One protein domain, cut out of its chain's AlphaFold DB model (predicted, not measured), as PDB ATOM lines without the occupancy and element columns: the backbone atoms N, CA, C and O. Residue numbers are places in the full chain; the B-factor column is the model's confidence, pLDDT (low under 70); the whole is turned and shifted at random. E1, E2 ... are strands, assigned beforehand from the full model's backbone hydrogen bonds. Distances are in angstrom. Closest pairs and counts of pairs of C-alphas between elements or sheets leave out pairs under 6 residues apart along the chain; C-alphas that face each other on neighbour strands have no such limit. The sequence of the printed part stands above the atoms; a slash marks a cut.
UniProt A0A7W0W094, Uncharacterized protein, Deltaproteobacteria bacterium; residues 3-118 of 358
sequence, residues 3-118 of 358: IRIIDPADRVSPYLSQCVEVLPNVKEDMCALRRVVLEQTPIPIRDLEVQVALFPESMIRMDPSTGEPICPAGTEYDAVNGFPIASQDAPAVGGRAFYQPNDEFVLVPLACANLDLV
ATOM      1  N   ILE A   3     -29.956 -39.697  17.536       93.56
ATOM      2  CA  ILE A   3     -31.266 -39.712  16.886       93.56
ATOM      3  C   ILE A   3     -31.116 -40.493  15.589       93.56
ATOM      4  O   ILE A   3     -30.284 -40.147  14.745       93.56
ATOM      5  N   ARG A   4     -31.919 -41.545  15.428       94.69
ATOM      6  CA  ARG A   4     -31.909 -42.377  14.225       94.69
ATOM      7  C   ARG A   4     -33.307 -42.522  13.656       94.69
ATOM      8  O   ARG A   4     -34.267 -42.695  14.399       94.69
ATOM      9  N   ILE A   5     -33.397 -42.477  12.334       94.69
ATOM     10  CA  ILE A   5     -34.612 -42.793  11.583       94.69
ATOM     11  C   ILE A   5     -34.258 -43.954  10.668       94.69
ATOM     12  O   ILE A   5     -33.424 -43.806   9.772       94.69
ATOM     13  N   ILE A   6     -34.850 -45.114  10.925       95.19
ATOM     14  CA  ILE A   6     -34.531 -46.361  10.227       95.19
ATOM     15  C   ILE A   6     -35.780 -46.963   9.591       95.19
ATOM     16  O   ILE A   6     -36.902 -46.738  10.045       95.19
ATOM     17  N   ASP A   7     -35.570 -47.748   8.539       95.19
ATOM     18  CA  ASP A   7     -36.603 -48.649   8.043       95.19
ATOM     19  C   ASP A   7     -36.701 -49.840   9.014       95.19
ATOM     20  O   ASP A   7     -35.684 -50.496   9.259       95.19
ATOM     21  N   PRO A   8     -37.878 -50.170   9.574       92.25
ATOM     22  CA  PRO A   8     -38.020 -51.345  10.431       92.25
ATOM     23  C   PRO A   8     -37.573 -52.648   9.741       92.25
ATOM     24  O   PRO A   8     -37.162 -53.587  10.429       92.25
ATOM     25  N   ALA A   9     -37.627 -52.702   8.402       93.00
ATOM     26  CA  ALA A   9     -37.170 -53.831   7.596       93.00
ATOM     27  C   ALA A   9     -35.660 -53.805   7.271       93.00
ATOM     28  O   ALA A   9     -35.099 -54.854   6.956       93.00
ATOM     29  N   ASP A  10     -34.995 -52.647   7.367       91.94
ATOM     30  CA  ASP A  10     -33.542 -52.491   7.195       91.94
ATOM     31  C   ASP A  10     -32.954 -51.604   8.304       91.94
ATOM     32  O   ASP A  10     -32.851 -50.380   8.197       91.94
ATOM     33  N   ARG A  11     -32.519 -52.257   9.385       87.12
ATOM     34  CA  ARG A  11     -31.919 -51.592  10.552       87.12
ATOM     35  C   ARG A  11     -30.457 -51.185  10.351       87.12
ATOM     36  O   ARG A  11     -29.895 -50.501  11.210       87.12
ATOM     37  N   VAL A  12     -29.821 -51.634   9.267       88.31
ATOM     38  CA  VAL A  12     -28.383 -51.433   9.029       88.31
ATOM     39  C   VAL A  12     -28.129 -50.095   8.336       88.31
ATOM     40  O   VAL A  12     -27.097 -49.471   8.584       88.31
ATOM     41  N   SER A  13     -29.087 -49.621   7.536       90.38
ATOM     42  CA  SER A  13     -28.956 -48.413   6.713       90.38
ATOM     43  C   SER A  13     -29.933 -47.313   7.164       90.38
ATOM     44  O   SER A  13     -31.008 -47.167   6.579       90.38
ATOM     45  N   PRO A  14     -29.610 -46.526   8.210       92.56
ATOM     46  CA  PRO A  14     -30.470 -45.427   8.642       92.56
ATOM     47  C   PRO A  14     -30.647 -44.362   7.552       92.56
ATOM     48  O   PRO A  14     -29.678 -43.968   6.907       92.56
ATOM     49  N   TYR A  15     -31.866 -43.830   7.413       93.94
ATOM     50  CA  TYR A  15     -32.127 -42.622   6.618       93.94
ATOM     51  C   TYR A  15     -31.528 -41.382   7.276       93.94
ATOM     52  O   TYR A  15     -31.099 -40.464   6.589       93.94
ATOM     53  N   LEU A  16     -31.508 -41.363   8.609       94.12
ATOM     54  CA  LEU A  16     -30.860 -40.336   9.413       94.12
ATOM     55  C   LEU A  16     -30.158 -41.014  10.585       94.12
ATOM     56  O   LEU A  16     -30.749 -41.864  11.251       94.12
ATOM     57  N   SER A  17     -28.917 -40.623  10.855       93.38
ATOM     58  CA  SER A  17     -28.181 -41.029  12.051       93.38
ATOM     59  C   SER A  17     -27.349 -39.855  12.534       93.38
ATOM     60  O   SER A  17     -26.252 -39.623  12.038       93.38
ATOM     61  N   GLN A  18     -27.884 -39.117  13.500       92.88
ATOM     62  CA  GLN A  18     -27.277 -37.897  14.011       92.88
ATOM     63  C   GLN A  18     -26.855 -38.097  15.464       92.88
ATOM     64  O   GLN A  18     -27.617 -38.622  16.280       92.88
ATOM     65  N   CYS A  19     -25.643 -37.661  15.800       92.38
ATOM     66  CA  CYS A  19     -25.160 -37.610  17.172       92.38
ATOM     67  C   CYS A  19     -24.933 -36.151  17.559       92.38
ATOM     68  O   CYS A  19     -24.184 -35.435  16.905       92.38
ATOM     69  N   VAL A  20     -25.623 -35.695  18.602       89.12
ATOM     70  CA  VAL A  20     -25.605 -34.296  19.041       89.12
ATOM     71  C   VAL A  20     -25.284 -34.232  20.520       89.12
ATOM     72  O   VAL A  20     -25.843 -34.985  21.322       89.12
ATOM     73  N   GLU A  21     -24.395 -33.320  20.890       85.06
ATOM     74  CA  GLU A  21     -24.120 -33.009  22.287       85.06
ATOM     75  C   GLU A  21     -25.369 -32.418  22.959       85.06
ATOM     76  O   GLU A  21     -26.022 -31.514  22.429       85.06
ATOM     77  N   VAL A  22     -25.721 -32.946  24.132       76.50
ATOM     78  CA  VAL A  22     -26.795 -32.384  24.953       76.50
ATOM     79  C   VAL A  22     -26.144 -31.443  25.947       76.50
ATOM     80  O   VAL A  22     -25.559 -31.886  26.929       76.50
ATOM     81  N   LEU A  23     -26.239 -30.144  25.682       69.00
ATOM     82  CA  LEU A  23     -25.754 -29.147  26.627       69.00
ATOM     83  C   LEU A  23     -26.655 -29.148  27.873       69.00
ATOM     84  O   LEU A  23     -27.883 -29.111  27.711       69.00
ATOM     85  N   PRO A  24     -26.086 -29.151  29.090       58.78
ATOM     86  CA  PRO A  24     -26.868 -29.018  30.309       58.78
ATOM     87  C   PRO A  24     -27.668 -27.713  30.269       58.78
ATOM     88  O   PRO A  24     -27.180 -26.664  29.833       58.78
ATOM     89  N   ASN A  25     -28.929 -27.775  30.692       53.16
ATOM     90  CA  ASN A  25     -29.737 -26.572  30.834       53.16
ATOM     91  C   ASN A  25     -29.205 -25.725  32.008       53.16
ATOM     92  O   ASN A  25     -28.489 -26.220  32.872       53.16
ATOM     93  N   VAL A  26     -29.618 -24.457  32.090       50.53
ATOM     94  CA  VAL A  26     -29.236 -23.469  33.125       50.53
ATOM     95  C   VAL A  26     -29.561 -23.921  34.567       50.53
ATOM     96  O   VAL A  26     -29.218 -23.225  35.518       50.53
ATOM     97  N   LYS A  27     -30.242 -25.062  34.737       53.16
ATOM     98  CA  LYS A  27     -30.593 -25.676  36.023       53.16
ATOM     99  C   LYS A  27     -29.873 -26.997  36.324       53.16
ATOM    100  O   LYS A  27     -30.141 -27.557  37.368       53.16
ATOM    101  N   GLU A  28     -28.995 -27.494  35.450       50.47
ATOM    102  CA  GLU A  28     -28.335 -28.814  35.586       50.47
ATOM    103  C   GLU A  28     -29.286 -30.034  35.542       50.47
ATOM    104  O   GLU A  28     -28.829 -31.171  35.544       50.47
ATOM    105  N   ASP A  29     -30.595 -29.824  35.389       48.16
ATOM    106  CA  ASP A  29     -31.568 -30.908  35.242       48.16
ATOM    107  C   ASP A  29     -31.508 -31.510  33.822       48.16
ATOM    108  O   ASP A  29     -31.751 -30.820  32.821       48.16
ATOM    109  N   MET A  30     -31.266 -32.822  33.711       50.88
ATOM    110  CA  MET A  30     -31.326 -33.566  32.439       50.88
ATOM    111  C   MET A  30     -32.721 -33.567  31.777       50.88
ATOM    112  O   MET A  30     -32.860 -33.939  30.611       50.88
ATOM    113  N   CYS A  31     -33.749 -33.096  32.488       48.78
ATOM    114  CA  CYS A  31     -35.157 -33.104  32.082       48.78
ATOM    115  C   CYS A  31     -35.531 -32.095  30.982       48.78
ATOM    116  O   CYS A  31     -36.669 -32.083  30.519       48.78
ATOM    117  N   ALA A  32     -34.603 -31.244  30.540       51.47
ATOM    118  CA  ALA A  32     -34.823 -30.332  29.423       51.47
ATOM    119  C   ALA A  32     -33.862 -30.654  28.276       51.47
ATOM    120  O   ALA A  32     -32.874 -29.952  28.058       51.47
ATOM    121  N   LEU A  33     -34.170 -31.702  27.506       58.00
ATOM    122  CA  LEU A  33     -33.541 -31.889  26.202       58.00
ATOM    123  C   LEU A  33     -33.858 -30.666  25.336       58.00
ATOM    124  O   LEU A  33     -35.009 -30.407  24.974       58.00
ATOM    125  N   ARG A  34     -32.831 -29.873  25.024       57.00
ATOM    126  CA  ARG A  34     -32.963 -28.733  24.114       57.00
ATOM    127  C   ARG A  34     -33.453 -29.236  22.755       57.00
ATOM    128  O   ARG A  34     -33.021 -30.285  22.285       57.00
ATOM    129  N   ARG A  35     -34.320 -28.459  22.097       67.62
ATOM    130  CA  ARG A  35     -34.738 -28.707  20.708       67.62
ATOM    131  C   ARG A  35     -33.502 -28.933  19.833       67.62
ATOM    132  O   ARG A  35     -32.696 -28.016  19.674       67.62
ATOM    133  N   VAL A  36     -33.387 -30.124  19.255       74.88
ATOM    134  CA  VAL A  36     -32.350 -30.451  18.275       74.88
ATOM    135  C   VAL A  36     -32.892 -30.218  16.875       74.88
ATOM    136  O   VAL A  36     -34.027 -30.571  16.559       74.88
ATOM    137  N   VAL A  37     -32.081 -29.567  16.046       80.31
ATOM    138  CA  VAL A  37     -32.362 -29.411  14.621       80.31
ATOM    139  C   VAL A  37     -31.811 -30.642  13.920       80.31
ATOM    140  O   VAL A  37     -30.615 -30.925  14.019       80.31
ATOM    141  N   LEU A  38     -32.696 -31.380  13.251       84.25
ATOM    142  CA  LEU A  38     -32.304 -32.538  12.463       84.25
ATOM    143  C   LEU A  38     -31.699 -32.098  11.133       84.25
ATOM    144  O   LEU A  38     -32.141 -31.109  10.539       84.25
ATOM    145  N   GLU A  39     -30.713 -32.848  10.656       87.31
ATOM    146  CA  GLU A  39     -30.179 -32.652   9.311       87.31
ATOM    147  C   GLU A  39     -31.265 -32.885   8.258       87.31
ATOM    148  O   GLU A  39     -32.043 -33.842   8.325       87.31
ATOM    149  N   GLN A  40     -31.325 -31.996   7.263       85.62
ATOM    150  CA  GLN A  40     -32.289 -32.115   6.175       85.62
ATOM    151  C   GLN A  40     -31.876 -33.247   5.238       85.62
ATOM    152  O   GLN A  40     -31.114 -33.048   4.294       85.62
ATOM    153  N   THR A  41     -32.415 -34.431   5.500       87.94
ATOM    154  CA  THR A  41     -32.212 -35.624   4.676       87.94
ATOM    155  C   THR A  41     -33.548 -36.026   4.053       87.94
ATOM    156  O   THR A  41     -34.579 -35.914   4.721       87.94
ATOM    157  N   PRO A  42     -33.598 -36.452   2.778       87.38
ATOM    158  CA  PRO A  42     -34.834 -36.944   2.185       87.38
ATOM    159  C   PRO A  42     -35.309 -38.211   2.912       87.38
ATOM    160  O   PRO A  42     -34.732 -39.286   2.756       87.38
ATOM    161  N   ILE A  43     -36.379 -38.074   3.695       87.12
ATOM    162  CA  ILE A  43     -37.032 -39.175   4.406       87.12
ATOM    163  C   ILE A  43     -38.187 -39.693   3.534       87.12
ATOM    164  O   ILE A  43     -39.023 -38.899   3.092       87.12
ATOM    165  N   PRO A  44     -38.254 -41.001   3.238       91.25
ATOM    166  CA  PRO A  44     -39.334 -41.550   2.430       91.25
ATOM    167  C   PRO A  44     -40.667 -41.541   3.185       91.25
ATOM    168  O   PRO A  44     -40.718 -41.750   4.391       91.25
ATOM    169  N   ILE A  45     -41.764 -41.386   2.442       91.50
ATOM    170  CA  ILE A  45     -43.125 -41.449   2.986       91.50
ATOM    171  C   ILE A  45     -43.530 -42.923   3.139       91.50
ATOM    172  O   ILE A  45     -44.092 -43.520   2.222       91.50
ATOM    173  N   ARG A  46     -43.177 -43.527   4.276       94.12
ATOM    174  CA  ARG A  46     -43.548 -44.895   4.686       94.12
ATOM    175  C   ARG A  46     -43.459 -45.022   6.211       94.12
ATOM    176  O   ARG A  46     -43.041 -44.070   6.861       94.12
ATOM    177  N   ASP A  47     -43.796 -46.189   6.751       93.81
ATOM    178  CA  ASP A  47     -43.608 -46.471   8.175       93.81
ATOM    179  C   ASP A  47     -42.113 -46.511   8.519       93.81
ATOM    180  O   ASP A  47     -41.339 -47.234   7.885       93.81
ATOM    181  N   LEU A  48     -41.700 -45.720   9.508       95.81
ATOM    182  CA  LEU A  48     -40.303 -45.601   9.932       95.81
ATOM    183  C   LEU A  48     -40.188 -45.730  11.445       95.81
ATOM    184  O   LEU A  48     -41.067 -45.295  12.180       95.81
ATOM    185  N   GLU A  49     -39.086 -46.294  11.924       95.75
ATOM    186  CA  GLU A  49     -38.775 -46.343  13.353       95.75
ATOM    187  C   GLU A  49     -37.885 -45.149  13.709       95.75
ATOM    188  O   GLU A  49     -36.819 -44.946  13.122       95.75
ATOM    189  N   VAL A  50     -38.339 -44.350  14.673       95.19
ATOM    190  CA  VAL A  50     -37.600 -43.221  15.238       95.19
ATOM    191  C   VAL A  50     -37.026 -43.662  16.575       95.19
ATOM    192  O   VAL A  50     -37.770 -43.995  17.496       95.19
ATOM    193  N   GLN A  51     -35.703 -43.657  16.680       95.69
ATOM    194  CA  GLN A  51     -34.969 -44.054  17.875       95.69
ATOM    195  C   GLN A  51     -34.260 -42.845  18.472       95.69
ATOM    196  O   GLN A  51     -33.587 -42.091  17.763       95.69
ATOM    197  N   VAL A  52     -34.382 -42.687  19.787       93.50
ATOM    198  CA  VAL A  52     -33.679 -41.660  20.556       93.50
ATOM    199  C   VAL A  52     -32.921 -42.340  21.691       93.50
ATOM    200  O   VAL A  52     -33.459 -43.209  22.382       93.50
ATOM    201  N   ALA A  53     -31.656 -41.967  21.871       92.81
ATOM    202  CA  ALA A  53     -30.797 -42.508  22.919       92.81
ATOM    203  C   ALA A  53     -29.842 -41.441  23.471       92.81
ATOM    204  O   ALA A  53     -29.230 -40.671  22.728       92.81
ATOM    205  N   LEU A  54     -29.680 -41.397  24.786       89.62
ATOM    206  CA  LEU A  54     -28.741 -40.534  25.487       89.62
ATOM    207  C   LEU A  54     -27.642 -41.407  26.076       89.62
ATOM    208  O   LEU A  54     -27.911 -42.314  26.856       89.62
ATOM    209  N   PHE A  55     -26.403 -41.112  25.707       89.38
ATOM    210  CA  PHE A  55     -25.225 -41.814  26.195       89.38
ATOM    211  C   PHE A  55     -24.394 -40.872  27.062       89.38
ATOM    212  O   PHE A  55     -24.356 -39.672  26.759       89.38
ATOM    213  N   PRO A  56     -23.713 -41.391  28.096       85.69
ATOM    214  CA  PRO A  56     -22.725 -40.616  28.827       85.69
ATOM    215  C   PRO A  56     -21.562 -40.237  27.902       85.69
ATOM    216  O   PRO A  56     -21.221 -40.979  26.980       85.69
ATOM    217  N   GLU A  57     -20.916 -39.105  28.184       83.69
ATOM    218  CA  GLU A  57     -19.774 -38.603  27.403       83.69
ATOM    219  C   GLU A  57     -18.660 -39.654  27.266       83.69
ATOM    220  O   GLU A  57     -18.070 -39.802  26.201       83.69
ATOM    221  N   SER A  58     -18.451 -40.468  28.305       85.62
ATOM    222  CA  SER A  58     -17.471 -41.565  28.315       85.62
ATOM    223  C   SER A  58     -17.676 -42.630  27.226       85.62
ATOM    224  O   SER A  58     -16.726 -43.333  26.884       85.62
ATOM    225  N   MET A  59     -18.887 -42.755  26.671       88.38
ATOM    226  CA  MET A  59     -19.216 -43.690  25.587       88.38
ATOM    227  C   MET A  59     -19.171 -43.041  24.198       88.38
ATOM    228  O   MET A  59     -19.264 -43.743  23.187       88.38
ATOM    229  N   ILE A  60     -19.038 -41.716  24.125       89.69
ATOM    230  CA  ILE A  60     -18.987 -40.978  22.865       89.69
ATOM    231  C   ILE A  60     -17.559 -40.996  22.324       89.69
ATOM    232  O   ILE A  60     -16.589 -40.741  23.036       89.69
ATOM    233  N   ARG A  61     -17.422 -41.296  21.032       91.94
ATOM    234  CA  ARG A  61     -16.148 -41.171  20.310       91.94
ATOM    235  C   ARG A  61     -16.166 -39.893  19.485       91.94
ATOM    236  O   ARG A  61     -17.235 -39.448  19.104       91.94
ATOM    237  N   MET A  62     -15.007 -39.327  19.176       91.25
ATOM    238  CA  MET A  62     -14.910 -38.189  18.256       91.25
ATOM    239  C   MET A  62     -14.381 -38.675  16.911       91.25
ATOM    240  O   MET A  62     -13.410 -39.436  16.871       91.25
ATOM    241  N   ASP A  63     -15.015 -38.250  15.821       89.19
ATOM    242  CA  ASP A  63     -14.500 -38.482  14.478       89.19
ATOM    243  C   ASP A  63     -13.163 -37.733  14.325       89.19
ATOM    244  O   ASP A  63     -13.116 -36.514  14.510       89.19
ATOM    245  N   PRO A  64     -12.054 -38.415  13.996       90.75
ATOM    246  CA  PRO A  64     -10.746 -37.772  13.905       90.75
ATOM    247  C   PRO A  64     -10.622 -36.797  12.723       90.75
ATOM    248  O   PRO A  64      -9.682 -36.005  12.689       90.75
ATOM    249  N   SER A  65     -11.518 -36.876  11.737       92.94
ATOM    250  CA  SER A  65     -11.502 -36.064  10.521       92.94
ATOM    251  C   SER A  65     -12.414 -34.842  10.604       92.94
ATOM    252  O   SER A  65     -12.011 -33.765  10.163       92.94
ATOM    253  N   THR A  66     -13.604 -34.981  11.194       90.56
ATOM    254  CA  THR A  66     -14.573 -33.877  11.327       90.56
ATOM    255  C   THR A  66     -14.561 -33.240  12.714       90.56
ATOM    256  O   THR A  66     -14.951 -32.084  12.861       90.56
ATOM    257  N   GLY A  67     -14.083 -33.963  13.731       88.12
ATOM    258  CA  GLY A  67     -14.190 -33.559  15.132       88.12
ATOM    259  C   GLY A  67     -15.607 -33.690  15.695       88.12
ATOM    260  O   GLY A  67     -15.864 -33.185  16.784       88.12
ATOM    261  N   GLU A  68     -16.529 -34.331  14.975       88.25
ATOM    262  CA  GLU A  68     -17.918 -34.493  15.404       88.25
ATOM    263  C   GLU A  68     -18.093 -35.723  16.308       88.25
ATOM    264  O   GLU A  68     -17.361 -36.711  16.169       88.25
ATOM    265  N   PRO A  69     -19.057 -35.700  17.246       89.69
ATOM    266  CA  PRO A  69     -19.314 -36.839  18.111       89.69
ATOM    267  C   PRO A  69     -19.930 -38.008  17.327       89.69
ATOM    268  O   PRO A  69     -20.817 -37.841  16.496       89.69
ATOM    269  N   ILE A  70     -19.500 -39.220  17.655       92.62
ATOM    270  CA  ILE A  70     -19.993 -40.493  17.139       92.62
ATOM    271  C   ILE A  70     -20.637 -41.242  18.305       92.62
ATOM    272  O   ILE A  70     -19.962 -41.697  19.234       92.62
ATOM    273  N   CYS A  71     -21.959 -41.375  18.240       91.94
ATOM    274  CA  CYS A  71     -22.752 -42.116  19.213       91.94
ATOM    275  C   CYS A  71     -22.732 -43.625  18.890       91.94
ATOM    276  O   CYS A  71     -22.671 -43.990  17.711       91.94
ATOM    277  N   PRO A  72     -22.860 -44.511  19.894       91.69
ATOM    278  CA  PRO A  72     -23.077 -45.936  19.655       91.69
ATOM    279  C   PRO A  72     -24.328 -46.198  18.795       91.69
ATOM    280  O   PRO A  72     -25.372 -45.580  18.993       91.69
ATOM    281  N   ALA A  73     -24.224 -47.129  17.840       85.25
ATOM    282  CA  ALA A  73     -25.301 -47.479  16.902       85.25
ATOM    283  C   ALA A  73     -25.973 -48.836  17.207       85.25
ATOM    284  O   ALA A  73     -26.867 -49.264  16.476       85.25
ATOM    285  N   GLY A  74     -25.533 -49.524  18.265       84.69
ATOM    286  CA  GLY A  74     -25.955 -50.883  18.623       84.69
ATOM    287  C   GLY A  74     -27.093 -50.972  19.640       84.69
ATOM    288  O   GLY A  74     -27.291 -52.044  20.196       84.69
ATOM    289  N   THR A  75     -27.813 -49.882  19.925       89.69
ATOM    290  CA  THR A  75     -28.894 -49.906  20.921       89.69
ATOM    291  C   THR A  75     -30.009 -50.853  20.496       89.69
ATOM    292  O   THR A  75     -30.671 -50.638  19.478       89.69
ATOM    293  N   GLU A  76     -30.248 -51.875  21.309       91.69
ATOM    294  CA  GLU A  76     -31.406 -52.747  21.168       91.69
ATOM    295  C   GLU A  76     -32.580 -52.195  21.977       91.69
ATOM    296  O   GLU A  76     -32.403 -51.711  23.093       91.69
ATOM    297  N   TYR A  77     -33.784 -52.281  21.409       91.88
ATOM    298  CA  TYR A  77     -35.023 -51.825  22.035       91.88
ATOM    299  C   TYR A  77     -36.008 -52.982  22.162       91.88
ATOM    300  O   TYR A  77     -36.237 -53.727  21.198       91.88
ATOM    301  N   ASP A  78     -36.634 -53.089  23.327       90.81
ATOM    302  CA  ASP A  78     -37.651 -54.087  23.620       90.81
ATOM    303  C   ASP A  78     -38.864 -53.929  22.689       90.81
ATOM    304  O   ASP A  78     -39.317 -52.823  22.367       90.81
ATOM    305  N   ALA A  79     -39.352 -55.061  22.182       88.62
ATOM    306  CA  ALA A  79     -40.436 -55.137  21.200       88.62
ATOM    307  C   ALA A  79     -41.780 -54.620  21.724       88.62
ATOM    308  O   ALA A  79     -42.590 -54.148  20.930       88.62
ATOM    309  N   VAL A  80     -42.016 -54.730  23.030       84.44
ATOM    310  CA  VAL A  80     -43.306 -54.478  23.671       84.44
ATOM    311  C   VAL A  80     -43.398 -53.040  24.160       84.44
ATOM    312  O   VAL A  80     -44.373 -52.360  23.855       84.44
ATOM    313  N   ASN A  81     -42.401 -52.574  24.914       85.19
ATOM    314  CA  ASN A  81     -42.448 -51.255  25.551       85.19
ATOM    315  C   ASN A  81     -41.657 -50.173  24.790       85.19
ATOM    316  O   ASN A  81     -41.850 -48.990  25.045       85.19
ATOM    317  N   GLY A  82     -40.805 -50.559  23.834       89.44
ATOM    318  CA  GLY A  82     -40.012 -49.614  23.049       89.44
ATOM    319  C   GLY A  82     -38.854 -48.964  23.813       89.44
ATOM    320  O   GLY A  82     -38.285 -47.991  23.323       89.44
ATOM    321  N   PHE A  83     -38.473 -49.486  24.977       93.06
ATOM    322  CA  PHE A  83     -37.356 -48.985  25.777       93.06
ATOM    323  C   PHE A  83     -36.065 -49.760  25.501       93.06
ATOM    324  O   PHE A  83     -36.123 -50.894  25.017       93.06
ATOM    325  N   PRO A  84     -34.883 -49.169  25.754       91.38
ATOM    326  CA  PRO A  84     -33.624 -49.849  25.508       91.38
ATOM    327  C   PRO A  84     -33.471 -51.075  26.415       91.38
ATOM    328  O   PRO A  84     -33.824 -51.042  27.593       91.38
ATOM    329  N   ILE A  85     -32.916 -52.151  25.867       88.69
ATOM    330  CA  ILE A  85     -32.602 -53.366  26.619       88.69
ATOM    331  C   ILE A  85     -31.282 -53.147  27.362       88.69
ATOM    332  O   ILE A  85     -30.285 -52.722  26.770       88.69
ATOM    333  N   ALA A  86     -31.269 -53.457  28.661       80.38
ATOM    334  CA  ALA A  86     -30.079 -53.333  29.494       80.38
ATOM    335  C   ALA A  86     -28.918 -54.175  28.928       80.38
ATOM    336  O   ALA A  86     -29.017 -55.393  28.773       80.38
ATOM    337  N   SER A  87     -27.808 -53.511  28.617       83.25
ATOM    338  CA  SER A  87     -26.577 -54.101  28.089       83.25
ATOM    339  C   SER A  87     -25.384 -53.207  28.440       83.25
ATOM    340  O   SER A  87     -25.560 -52.078  28.896       83.25
ATOM    341  N   GLN A  88     -24.159 -53.705  28.250       79.50
ATOM    342  CA  GLN A  88     -22.942 -52.954  28.583       79.50
ATOM    343  C   GLN A  88     -22.826 -51.629  27.805       79.50
ATOM    344  O   GLN A  88     -22.307 -50.652  28.340       79.50
ATOM    345  N   ASP A  89     -23.356 -51.599  26.582       83.00
ATOM    346  CA  ASP A  89     -23.374 -50.425  25.706       83.00
ATOM    347  C   ASP A  89     -24.769 -49.776  25.646       83.00
ATOM    348  O   ASP A  89     -25.065 -49.009  24.725       83.00
ATOM    349  N   ALA A  90     -25.656 -50.099  26.596       87.12
ATOM    350  CA  ALA A  90     -26.976 -49.493  26.649       87.12
ATOM    351  C   ALA A  90     -26.861 -47.989  26.936       87.12
ATOM    352  O   ALA A  90     -26.027 -47.565  27.744       87.12
ATOM    353  N   PRO A  91     -27.714 -47.168  26.304       90.38
ATOM    354  CA  PRO A  91     -27.795 -45.766  26.659       90.38
ATOM    355  C   PRO A  91     -28.268 -45.610  28.104       90.38
ATOM    356  O   PRO A  91     -28.922 -46.475  28.678       90.38
ATOM    357  N   ALA A  92     -27.975 -44.452  28.667       87.56
ATOM    358  CA  ALA A  92     -28.465 -44.035  29.966       87.56
ATOM    359  C   ALA A  92     -30.007 -43.917  29.946       87.56
ATOM    360  O   ALA A  92     -30.715 -44.478  30.783       87.56
ATOM    361  N   VAL A  93     -30.521 -43.260  28.901       88.00
ATOM    362  CA  VAL A  93     -31.949 -43.069  28.623       88.00
ATOM    363  C   VAL A  93     -32.204 -43.325  27.147       88.00
ATOM    364  O   VAL A  93     -31.407 -42.924  26.301       88.00
ATOM    365  N   GLY A  94     -33.335 -43.922  26.798       91.44
ATOM    366  CA  GLY A  94     -33.739 -43.987  25.402       91.44
ATOM    367  C   GLY A  94     -35.168 -44.446  25.210       91.44
ATOM    368  O   GLY A  94     -35.863 -44.810  26.153       91.44
ATOM    369  N   GLY A  95     -35.589 -44.446  23.958       94.00
ATOM    370  CA  GLY A  95     -36.827 -45.071  23.539       94.00
ATOM    371  C   GLY A  95     -36.977 -45.064  22.030       94.00
ATOM    372  O   GLY A  95     -36.153 -44.491  21.304       94.00
ATOM    373  N   ARG A  96     -38.043 -45.706  21.564       95.56
ATOM    374  CA  ARG A  96     -38.434 -45.701  20.160       95.56
ATOM    375  C   ARG A  96     -39.924 -45.474  19.977       95.56
ATOM    376  O   ARG A  96     -40.733 -45.832  20.829       95.56
ATOM    377  N   ALA A  97     -40.267 -44.929  18.823       95.31
ATOM    378  CA  ALA A  97     -41.632 -44.849  18.328       95.31
ATOM    379  C   ALA A  97     -41.647 -45.051  16.812       95.31
ATOM    380  O   ALA A  97     -40.597 -45.128  16.171       95.31
ATOM    381  N   PHE A  98     -42.841 -45.136  16.240       94.69
ATOM    382  CA  PHE A  98     -43.024 -45.323  14.809       94.69
ATOM    383  C   PHE A  98     -43.665 -44.081  14.202       94.69
ATOM    384  O   PHE A  98     -44.685 -43.606  14.691       94.69
ATOM    385  N   TYR A  99     -43.034 -43.570  13.153       93.50
ATOM    386  CA  TYR A  99     -43.610 -42.601  12.234       93.50
ATOM    387  C   TYR A  99     -44.508 -43.333  11.242       93.50
ATOM    388  O   TYR A  99     -44.081 -44.336  10.664       93.50
ATOM    389  N   GLN A 100     -45.693 -42.791  10.995       94.06
ATOM    390  CA  GLN A 100     -46.563 -43.179   9.894       94.06
ATOM    391  C   GLN A 100     -46.663 -42.045   8.864       94.06
ATOM    392  O   GLN A 100     -46.570 -40.863   9.211       94.06
ATOM    393  N   PRO A 101     -46.886 -42.367   7.575       91.81
ATOM    394  CA  PRO A 101     -47.181 -41.363   6.565       91.81
ATOM    395  C   PRO A 101     -48.262 -40.381   7.025       91.81
ATOM    396  O   PRO A 101     -49.380 -40.786   7.342       91.81
ATOM    397  N   ASN A 102     -47.945 -39.086   6.937       88.00
ATOM    398  CA  ASN A 102     -48.775 -37.941   7.341       88.00
ATOM    399  C   ASN A 102     -48.763 -37.575   8.835       88.00
ATOM    400  O   ASN A 102     -49.467 -36.633   9.202       88.00
ATOM    401  N   ASP A 103     -47.950 -38.221   9.671       86.69
ATOM    402  CA  ASP A 103     -47.732 -37.725  11.031       86.69
ATOM    403  C   ASP A 103     -47.055 -36.344  10.996       86.69
ATOM    404  O   ASP A 103     -46.042 -36.143  10.320       86.69
ATOM    405  N   GLU A 104     -47.611 -35.382  11.736       86.19
ATOM    406  CA  GLU A 104     -47.024 -34.043  11.892       86.19
ATOM    407  C   GLU A 104     -45.832 -34.063  12.864       86.19
ATOM    408  O   GLU A 104     -44.862 -33.321  12.698       86.19
ATOM    409  N   PHE A 105     -45.888 -34.938  13.870       86.31
ATOM    410  CA  PHE A 105     -44.830 -35.164  14.847       86.31
ATOM    411  C   PHE A 105     -44.856 -36.612  15.343       86.31
ATOM    412  O   PHE A 105     -45.900 -37.256  15.355       86.31
ATOM    413  N   VAL A 106     -43.704 -37.099  15.810       87.88
ATOM    414  CA  VAL A 106     -43.564 -38.413  16.451       87.88
ATOM    415  C   VAL A 106     -43.173 -38.199  17.905       87.88
ATOM    416  O   VAL A 106     -42.158 -37.561  18.190       87.88
ATOM    417  N   LEU A 107     -43.977 -38.728  18.825       86.69
ATOM    418  CA  LEU A 107     -43.667 -38.708  20.250       86.69
ATOM    419  C   LEU A 107     -42.886 -39.974  20.613       86.69
ATOM    420  O   LEU A 107     -43.427 -41.074  20.534       86.69
ATOM    421  N   VAL A 108     -41.628 -39.815  21.024       90.31
ATOM    422  CA  VAL A 108     -40.783 -40.925  21.483       90.31
ATOM    423  C   VAL A 108     -40.761 -40.925  23.015       90.31
ATOM    424  O   VAL A 108     -40.113 -40.049  23.592       90.31
ATOM    425  N   PRO A 109     -41.463 -41.855  23.692       84.31
ATOM    426  CA  PRO A 109     -41.364 -41.982  25.140       84.31
ATOM    427  C   PRO A 109     -39.959 -42.465  25.504       84.31
ATOM    428  O   PRO A 109     -39.438 -43.384  24.876       84.31
ATOM    429  N   LEU A 110     -39.335 -41.837  26.498       86.06
ATOM    430  CA  LEU A 110     -37.989 -42.177  26.950       86.06
ATOM    431  C   LEU A 110     -38.053 -42.843  28.324       86.06
ATOM    432  O   LEU A 110     -38.771 -42.364  29.197       86.06
ATOM    433  N   ALA A 111     -37.271 -43.902  28.522       81.25
ATOM    434  CA  ALA A 111     -37.094 -44.554  29.815       81.25
ATOM    435  C   ALA A 111     -35.612 -44.772  30.127       81.25
ATOM    436  O   ALA A 111     -34.759 -44.812  29.230       81.25
ATOM    437  N   CYS A 112     -35.316 -44.915  31.413       83.06
ATOM    438  CA  CYS A 112     -33.977 -45.184  31.919       83.06
ATOM    439  C   CYS A 112     -33.616 -46.639  31.631       83.06
ATOM    440  O   CYS A 112     -34.332 -47.548  32.046       83.06
ATOM    441  N   ALA A 113     -32.503 -46.859  30.936       80.06
ATOM    442  CA  ALA A 113     -31.994 -48.207  30.689       80.06
ATOM    443  C   ALA A 113     -30.790 -48.547  31.576       80.06
ATOM    444  O   ALA A 113     -30.527 -49.723  31.824       80.06
ATOM    445  N   ASN A 114     -30.091 -47.532  32.094       72.06
ATOM    446  CA  ASN A 114     -29.039 -47.712  33.083       72.06
ATOM    447  C   ASN A 114     -28.997 -46.519  34.053       72.06
ATOM    448  O   ASN A 114     -28.509 -45.443  33.704       72.06
ATOM    449  N   LEU A 115     -29.512 -46.732  35.268       64.31
ATOM    450  CA  LEU A 115     -29.577 -45.716  36.326       64.31
ATOM    451  C   LEU A 115     -28.186 -45.320  36.841       64.31
ATOM    452  O   LEU A 115     -27.982 -44.169  37.208       64.31
ATOM    453  N   ASP A 116     -27.200 -46.220  36.780       67.25
ATOM    454  CA  ASP A 116     -25.830 -45.924  37.225       67.25
ATOM    455  C   ASP A 116     -25.140 -44.888  36.322       67.25
ATOM    456  O   ASP A 116     -24.177 -44.235  36.724       67.25
ATOM    457  N   LEU A 117     -25.625 -44.738  35.084       64.12
ATOM    458  CA  LEU A 117     -25.096 -43.797  34.098       64.12
ATOM    459  C   LEU A 117     -25.797 -42.437  34.133       64.12
ATOM    460  O   LEU A 117     -25.406 -41.546  33.375       64.12
ATOM    461  N   VAL A 118     -26.814 -42.263  34.986       61.09
ATOM    462  CA  VAL A 118     -27.558 -41.009  35.090       61.09
ATOM    463  C   VAL A 118     -27.810 -40.613  36.536       61.09
ATOM    464  O   VAL A 118     -28.704 -41.129  37.196       61.09
TER     465      VAL A 118
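Overview. This is residues 3 to 118 of the 358 residues of an uncharacterized protein of Deltaproteobacteria bacterium (UniProt A0A7W0W094). Little regular structure stands here: a small antiparallel sheet of four strands, E2 E1 E3 E4 across it, lies amid long loops. The 116 printed residues, 22 of them in named strands, are all strand in class, with no named helix; along the chain come E1, E2, E3, E4. The whole is compact and rounded, radius of gyration of the C-alphas 14.3 A, spanning 37 by 36 by 28 A.

Along the chain. Find C-alpha 3 at (-31.266, -39.712, 16.886), where E1, residues 3 to 6, begins. E2 is residues 16 to 19. E3, residues 48 to 54, runs 20.0 A; E4, residues 93 to 99, runs 20.1 A to C-alpha 99 at (-43.610, -42.601, 12.234).

Arrangement. Look at N 4 and O 51, 2.9 A, between antiparallel E1 and E3. In hairpin E3 and E4, N 50 and O 97 are 2.8 A apart; in hairpin E1 and E2, N 3 and O 18, 2.9 A. E2 and E4 are apart.

Size, cuts and confidence. The printed part has no cut. Links E2 to E3 and E3 to E4 are long. Residues 23 to 35 and 115 to 118 have pLDDT under 70.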